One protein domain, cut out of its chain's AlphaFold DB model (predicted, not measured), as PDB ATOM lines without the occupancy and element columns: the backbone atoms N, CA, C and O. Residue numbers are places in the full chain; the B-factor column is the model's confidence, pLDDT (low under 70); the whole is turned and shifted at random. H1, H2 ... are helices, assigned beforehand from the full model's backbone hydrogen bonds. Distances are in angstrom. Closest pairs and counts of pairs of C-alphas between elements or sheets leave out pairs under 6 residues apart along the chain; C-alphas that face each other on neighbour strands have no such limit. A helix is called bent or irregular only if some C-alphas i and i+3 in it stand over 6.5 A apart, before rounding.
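What this domain is: This is residues 2 to 52 of the 130 residues of the protein "HTH cro/C1-type domain-containing protein" of Roseovarius sp. BRH_c41 (UniProt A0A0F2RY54). Three short helices are strung along a loosely laid chain: H2 and H3, nearly at right angles to each other, make a small corner in the middle, H1 lies off to one side of it without contact, and residues 40 to 52 trail away as a tail on the other side. The length of the whole comes from H1 with its following link at one end and this tail at the other. The printed part has 51 residues with three named helices, H1, H2 and H3 in that order, and no named strand; the class is all helix, though under half of the residues, 25 of 51, are in named elements. It is only just loose, close to compact, with a radius of gyration of the C-alphas of 12.1 A, and spans 37 by 24 by 14 A, only just elongated.

How they stand to each other: H1, residues 5 to 12, touches no helix. It is apart from H2, residues 20 to 30, and a short link of 7 residues joins the two. H1 is also apart from H3, residues 34 to 39. H2 and H3 are joined by a tight link of 3 residues. They touch, with 4 pairs of C-alphas within 8 A. Their closest C-alphas are those of Leu 23 and Ala 34, 5.9 A apart. Their lines are about perpendicular, at 74 degrees, and their centres are 10.8 A apart. In H1, H2 and H3 every pair of backbone O of residue i and N of residue i+4 is within hydrogen-bond range.

Where its parts are: H1 runs from Gln 5 to Glu 12, 8 residues, and begins with C-alpha 5 at (-16.085, -21.266, -31.244). H2, the longest helix by residues, runs from Arg 20 to Phe 30, 11 residues and 15.3 A from first to last C-alpha, with C-alpha 20 at (-1.876, -13.882, -38.714). H3 runs from Ala 34 to Tyr 39, 6 residues, and ends with C-alpha 39 at (3.345, -27.147, -37.050). From first to last C-alpha H1 measures 10.6 A and H3 8.5 A. No helix is bent or irregular.

The domain as a whole: The two C-alphas farthest apart are those of Arg 15 and Pro 52, 38.2 A. The first and last printed C-alphas, of Glu 2 and Pro 52, are 27.7 A apart. The printed part has no cut, and no link between its helices is long. Residues 40 to 52, 13 residues with no named element, have their C-alphas 10 to 22 A from the mean of all C-alphas. The mean pLDDT of the printed part is 76.4, and 12 residues are under 70: residue 2, residues 41 to 42 and residues 44 to 52.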
ATOM      1  N   GLU A   2     -11.693 -12.519 -28.478       60.91
ATOM      2  CA  GLU A   2     -12.988 -12.751 -29.122       60.91
ATOM      3  C   GLU A   2     -12.736 -13.406 -30.479       60.91
ATOM      4  O   GLU A   2     -12.350 -12.753 -31.445       60.91
ATOM      5  N   VAL A   3     -12.858 -14.726 -30.505       75.38
ATOM      6  CA  VAL A   3     -12.943 -15.558 -31.708       75.38
ATOM      7  C   VAL A   3     -14.128 -16.487 -31.500       75.38
ATOM      8  O   VAL A   3     -14.368 -16.940 -30.379       75.38
ATOM      9  N   SER A   4     -14.905 -16.734 -32.552       81.88
ATOM     10  CA  SER A   4     -16.056 -17.624 -32.439       81.88
ATOM     11  C   SER A   4     -15.587 -19.066 -32.228       81.88
ATOM     12  O   SER A   4     -14.589 -19.501 -32.800       81.88
ATOM     13  N   GLN A   5     -16.330 -19.829 -31.426       80.69
ATOM     14  CA  GLN A   5     -16.085 -21.266 -31.244       80.69
ATOM     15  C   GLN A   5     -16.135 -22.027 -32.579       80.69
ATOM     16  O   GLN A   5     -15.365 -22.956 -32.790       80.69
ATOM     17  N   GLY A   6     -16.983 -21.579 -33.513       85.94
ATOM     18  CA  GLY A   6     -17.038 -22.132 -34.869       85.94
ATOM     19  C   GLY A   6     -15.729 -21.952 -35.639       85.94
ATOM     20  O   GLY A   6     -15.243 -22.907 -36.232       85.94
ATOM     21  N   TYR A   7     -15.106 -20.771 -35.556       82.06
ATOM     22  CA  TYR A   7     -13.816 -20.511 -36.202       82.06
ATOM     23  C   TYR A   7     -12.701 -21.405 -35.644       82.06
ATOM     24  O   TYR A   7     -11.889 -21.924 -36.404       82.06
ATOM     25  N   ILE A   8     -12.691 -21.635 -34.328       82.69
ATOM     26  CA  ILE A   8     -11.739 -22.560 -33.694       82.69
ATOM     27  C   ILE A   8     -11.985 -23.996 -34.175       82.69
ATOM     28  O   ILE A   8     -11.043 -24.659 -34.599       82.69
ATOM     29  N   GLY A   9     -13.242 -24.446 -34.201       86.06
ATOM     30  CA  GLY A   9     -13.589 -25.787 -34.679       86.06
ATOM     31  C   GLY A   9     -13.271 -26.023 -36.162       86.06
ATOM     32  O   GLY A   9     -12.969 -27.149 -36.556       86.06
ATOM     33  N   ASP A  10     -13.305 -24.983 -36.997       86.81
ATOM     34  CA  ASP A  10     -12.880 -25.070 -38.397       86.81
ATOM     35  C   ASP A  10     -11.358 -25.142 -38.550       86.81
ATOM     36  O   ASP A  10     -10.879 -25.866 -39.426       86.81
ATOM     37  N   ILE A  11     -10.600 -24.466 -37.682       85.38
ATOM     38  CA  ILE A  11      -9.138 -24.606 -37.622       85.38
ATOM     39  C   ILE A  11      -8.754 -26.024 -37.192       85.38
ATOM     40  O   ILE A  11      -7.972 -26.681 -37.874       85.38
ATOM     41  N   GLU A  12      -9.335 -26.527 -36.102       82.25
ATOM     42  CA  GLU A  12      -9.029 -27.863 -35.566       82.25
ATOM     43  C   GLU A  12      -9.369 -28.985 -36.555       82.25
ATOM     44  O   GLU A  12      -8.673 -29.996 -36.627       82.25
ATOM     45  N   ALA A  13     -10.418 -28.798 -37.358       89.06
ATOM     46  CA  ALA A  13     -10.806 -29.743 -38.396       89.06
ATOM     47  C   ALA A  13     -10.026 -29.585 -39.716       89.06
ATOM     48  O   ALA A  13     -10.362 -30.255 -40.694       89.06
ATOM     49  N   GLY A  14      -9.043 -28.677 -39.784       83.00
ATOM     50  CA  GLY A  14      -8.257 -28.398 -40.991       83.00
ATOM     51  C   GLY A  14      -9.052 -27.741 -42.125       83.00
ATOM     52  O   GLY A  14      -8.603 -27.726 -43.267       83.00
ATOM     53  N   ARG A  15     -10.246 -27.206 -41.836       88.19
ATOM     54  CA  ARG A  15     -11.102 -26.500 -42.805       88.19
ATOM     55  C   ARG A  15     -10.726 -25.031 -42.959       88.19
ATOM     56  O   ARG A  15     -11.230 -24.361 -43.857       88.19
ATOM     57  N   SER A  16      -9.900 -24.497 -42.067       85.94
ATOM     58  CA  SER A  16      -9.461 -23.106 -42.097       85.94
ATOM     59  C   SER A  16      -8.059 -22.959 -41.534       85.94
ATOM     60  O   SER A  16      -7.708 -23.587 -40.541       85.94
ATOM     61  N   GLU A  17      -7.269 -22.083 -42.146       85.50
ATOM     62  CA  GLU A  17      -5.974 -21.705 -41.595       85.50
ATOM     63  C   GLU A  17      -6.138 -20.591 -40.547       85.50
ATOM     64  O   GLU A  17      -6.959 -19.672 -40.706       85.50
ATOM     65  N   PRO A  18      -5.363 -20.635 -39.454       84.38
ATOM     66  CA  PRO A  18      -5.359 -19.569 -38.470       84.38
ATOM     67  C   PRO A  18      -4.804 -18.278 -39.082       84.38
ATOM     68  O   PRO A  18      -3.727 -18.239 -39.673       84.38
ATOM     69  N   SER A  19      -5.536 -17.180 -38.906       84.25
ATOM     70  CA  SER A  19      -5.103 -15.877 -39.410       84.25
ATOM     71  C   SER A  19      -3.866 -15.362 -38.666       84.25
ATOM     72  O   SER A  19      -3.688 -15.608 -37.470       84.25
ATOM     73  N   ARG A  20      -3.047 -14.536 -39.331       78.12
ATOM     74  CA  ARG A  20      -1.876 -13.882 -38.714       78.12
ATOM     75  C   ARG A  20      -2.224 -13.140 -37.418       78.12
ATOM     76  O   ARG A  20      -1.501 -13.250 -36.434       78.12
ATOM     77  N   ASN A  21      -3.348 -12.421 -37.394       79.31
ATOM     78  CA  ASN A  21      -3.805 -11.698 -36.202       79.31
ATOM     79  C   ASN A  21      -4.190 -12.641 -35.056       79.31
ATOM     80  O   ASN A  21      -3.957 -12.319 -33.893       79.31
ATOM     81  N   PHE A  22      -4.770 -13.799 -35.368       83.06
ATOM     82  CA  PHE A  22      -5.061 -14.823 -34.372       83.06
ATOM     83  C   PHE A  22      -3.770 -15.410 -33.787       83.06
ATOM     84  O   PHE A  22      -3.642 -15.481 -32.565       83.06
ATOM     85  N   LEU A  23      -2.779 -15.706 -34.635       83.88
ATOM     86  CA  LEU A  23      -1.464 -16.177 -34.198       83.88
ATOM     87  C   LEU A  23      -0.775 -15.156 -33.280       83.88
ATOM     88  O   LEU A  23      -0.427 -15.516 -32.164       83.88
ATOM     89  N   ILE A  24      -0.668 -13.878 -33.668       78.69
ATOM     90  CA  ILE A  24      -0.068 -12.809 -32.834       78.69
ATOM     91  C   ILE A  24      -0.747 -12.728 -31.455       78.69
ATOM     92  O   ILE A  24      -0.074 -12.603 -30.433       78.69
ATOM     93  N   ARG A  25      -2.079 -12.853 -31.385       79.62
ATOM     94  CA  ARG A  25      -2.806 -12.845 -30.101       79.62
ATOM     95  C   ARG A  25      -2.481 -14.059 -29.229       79.62
ATOM     96  O   ARG A  25      -2.416 -13.913 -28.009       79.62
ATOM     97  N   LEU A  26      -2.301 -15.239 -29.823       79.88
ATOM     98  CA  LEU A  26      -1.866 -16.436 -29.099       79.88
ATOM     99  C   LEU A  26      -0.434 -16.278 -28.584       79.88
ATOM    100  O   LEU A  26      -0.188 -16.573 -27.415       79.88
ATOM    101  N   GLN A  27       0.471 -15.737 -29.404       80.69
ATOM    102  CA  GLN A  27       1.841 -15.430 -28.987       80.69
ATOM    103  C   GLN A  27       1.851 -14.462 -27.798       80.69
ATOM    104  O   GLN A  27       2.457 -14.750 -26.774       80.69
ATOM    105  N   GLY A  28       1.115 -13.349 -27.884       74.94
ATOM    106  CA  GLY A  28       1.072 -12.345 -26.817       74.94
ATOM    107  C   GLY A  28       0.418 -12.832 -25.520       74.94
ATOM    108  O   GLY A  28       0.795 -12.385 -24.442       74.94
ATOM    109  N   ARG A  29      -0.555 -13.754 -25.594       78.38
ATOM    110  CA  ARG A  29      -1.241 -14.279 -24.400       78.38
ATOM    111  C   ARG A  29      -0.497 -15.433 -23.734       78.38
ATOM    112  O   ARG A  29      -0.541 -15.539 -22.513       78.38
ATOM    113  N   PHE A  30       0.101 -16.317 -24.524       77.75
ATOM    114  CA  PHE A  30       0.655 -17.582 -24.038       77.75
ATOM    115  C   PHE A  30       2.181 -17.668 -24.158       77.75
ATOM    116  O   PHE A  30       2.760 -18.652 -23.714       77.75
ATOM    117  N   GLY A  31       2.835 -16.664 -24.749       73.19
ATOM    118  CA  GLY A  31       4.284 -16.658 -24.969       73.19
ATOM    119  C   GLY A  31       4.755 -17.703 -25.982       73.19
ATOM    120  O   GLY A  31       5.932 -18.054 -25.999       73.19
ATOM    121  N   LEU A  32       3.841 -18.232 -26.800       80.00
ATOM    122  CA  LEU A  32       4.130 -19.310 -27.742       80.00
ATOM    123  C   LEU A  32       4.660 -18.773 -29.073       80.00
ATOM    124  O   LEU A  32       4.310 -17.667 -29.473       80.00
ATOM    125  N   ARG A  33       5.453 -19.561 -29.805       78.25
ATOM    126  CA  ARG A  33       5.840 -19.243 -31.195       78.25
ATOM    127  C   ARG A  33       4.735 -19.587 -32.189       78.25
ATOM    128  O   ARG A  33       4.044 -20.584 -32.026       78.25
ATOM    129  N   ALA A  34       4.619 -18.807 -33.270       77.44
ATOM    130  CA  ALA A  34       3.670 -19.115 -34.353       77.44
ATOM    131  C   ALA A  34       4.003 -20.453 -35.017       77.44
ATOM    132  O   ALA A  34       3.095 -21.238 -35.249       77.44
ATOM    133  N   ASP A  35       5.287 -20.730 -35.252       76.38
ATOM    134  CA  ASP A  35       5.732 -21.982 -35.875       76.38
ATOM    135  C   ASP A  35       5.347 -23.202 -35.022       76.38
ATOM    136  O   ASP A  35       4.853 -24.195 -35.549       76.38
ATOM    137  N   TYR A  36       5.470 -23.086 -33.694       80.06
ATOM    138  CA  TYR A  36       5.033 -24.123 -32.760       80.06
ATOM    139  C   TYR A  36       3.508 -24.308 -32.781       80.06
ATOM    140  O   TYR A  36       3.021 -25.433 -32.794       80.06
ATOM    141  N   ILE A  37       2.743 -23.212 -32.828       80.06
ATOM    142  CA  ILE A  37       1.274 -23.257 -32.915       80.06
ATOM    143  C   ILE A  37       0.808 -23.910 -34.226       80.06
ATOM    144  O   ILE A  37      -0.191 -24.623 -34.229       80.06
ATOM    145  N   LEU A  38       1.500 -23.641 -35.335       80.38
ATOM    146  CA  LEU A  38       1.105 -24.079 -36.674       80.38
ATOM    147  C   LEU A  38       1.518 -25.514 -36.990       80.38
ATOM    148  O   LEU A  38       0.749 -26.245 -37.610       80.38
ATOM    149  N   TYR A  39       2.728 -25.901 -36.596       81.06
ATOM    150  CA  TYR A  39       3.345 -27.147 -37.050       81.06
ATOM    151  C   TYR A  39       3.632 -28.123 -35.906       81.06
ATOM    152  O   TYR A  39       3.940 -29.280 -36.164       81.06
ATOM    153  N   GLY A  40       3.524 -27.689 -34.644       73.50
ATOM    154  CA  GLY A  40       3.878 -28.516 -33.486       73.50
ATOM    155  C   GLY A  40       5.371 -28.849 -33.407       73.50
ATOM    156  O   GLY A  40       5.763 -29.749 -32.668       73.50
ATOM    157  N   GLU A  41       6.203 -28.141 -34.173       68.50
ATOM    158  CA  GLU A  41       7.640 -28.371 -34.278       68.50
ATOM    159  C   GLU A  41       8.428 -27.247 -33.589       68.50
ATOM    160  O   GLU A  41       8.103 -26.062 -33.707       68.50
ATOM    161  N   GLY A  42       9.504 -27.621 -32.890       66.00
ATOM    162  CA  GLY A  42      10.411 -26.691 -32.209       66.00
ATOM    163  C   GLY A  42      10.061 -26.407 -30.743       66.00
ATOM    164  O   GLY A  42       9.153 -27.000 -30.168       66.00
ATOM    165  N   ASP A  43      10.838 -25.514 -30.121       73.12
ATOM    166  CA  ASP A  43      10.611 -25.078 -28.739       73.12
ATOM    167  C   ASP A  43       9.317 -24.237 -28.657       73.12
ATOM    168  O   ASP A  43       9.190 -23.262 -29.415       73.12
ATOM    169  N   PRO A  44       8.351 -24.593 -27.782       69.81
ATOM    170  CA  PRO A  44       7.108 -23.846 -27.606       69.81
ATOM    171  C   PRO A  44       7.327 -22.395 -27.205       69.81
ATOM    172  O   PRO A  44       6.494 -21.547 -27.530       69.81
ATOM    173  N   VAL A  45       8.417 -22.103 -26.500       67.94
ATOM    174  CA  VAL A  45       8.677 -20.785 -25.942       67.94
ATOM    175  C   VAL A  45       9.186 -19.871 -27.057       67.94
ATOM    176  O   VAL A  45      10.160 -20.171 -27.753       67.94
ATOM    177  N   ALA A  46       8.503 -18.741 -27.263       61.75
ATOM    178  CA  ALA A  46       9.065 -17.642 -28.041       61.75
ATOM    179  C   ALA A  46      10.455 -17.335 -27.493       61.75
ATOM    180  O   ALA A  46      10.596 -17.209 -26.279       61.75
ATOM    181  N   ALA A  47      11.464 -17.267 -28.380       64.00
ATOM    182  CA  ALA A  47      12.804 -16.809 -28.019       64.00
ATOM    183  C   ALA A  47      12.654 -15.660 -27.023       64.00
ATOM    184  O   ALA A  47      11.795 -14.808 -27.280       64.00
ATOM    185  N   GLU A  48      13.379 -15.730 -25.895       60.12
ATOM    186  CA  GLU A  48      13.194 -14.837 -24.745       60.12
ATOM    187  C   GLU A  48      12.764 -13.455 -25.236       60.12
ATOM    188  O   GLU A  48      13.444 -12.922 -26.126       60.12
ATOM    189  N   PRO A  49      11.622 -12.912 -24.752       57.78
ATOM    190  CA  PRO A  49      11.158 -11.613 -25.211       57.78
ATOM    191  C   PRO A  49      12.363 -10.678 -25.184       57.78
ATOM    192  O   PRO A  49      13.102 -10.726 -24.190       57.78
ATOM    193  N   PRO A  50      12.621  -9.914 -26.270       55.91
ATOM    194  CA  PRO A  50      13.795  -9.060 -26.324       55.91
ATOM    195  C   PRO A  50      13.840  -8.309 -24.999       55.91
ATOM    196  O   PRO A  50      12.781  -7.819 -24.577       55.91
ATOM    197  N   PRO A  51      14.987  -8.330 -24.289       52.50
ATOM    198  CA  PRO A  51      15.064  -7.774 -22.949       52.50
ATOM    199  C   PRO A  51      14.404  -6.406 -23.014       52.50
ATOM    200  O   PRO A  51      14.718  -5.682 -23.966       52.50
ATOM    201  N   PRO A  52      13.452  -6.095 -22.105       55.06
ATOM    202  CA  PRO A  52      12.672  -4.873 -22.202       55.06
ATOM    203  C   PRO A  52      13.667  -3.769 -22.476       55.06
ATOM    204  O   PRO A  52      14.632  -3.635 -21.712       55.06
TER     205      PRO A  52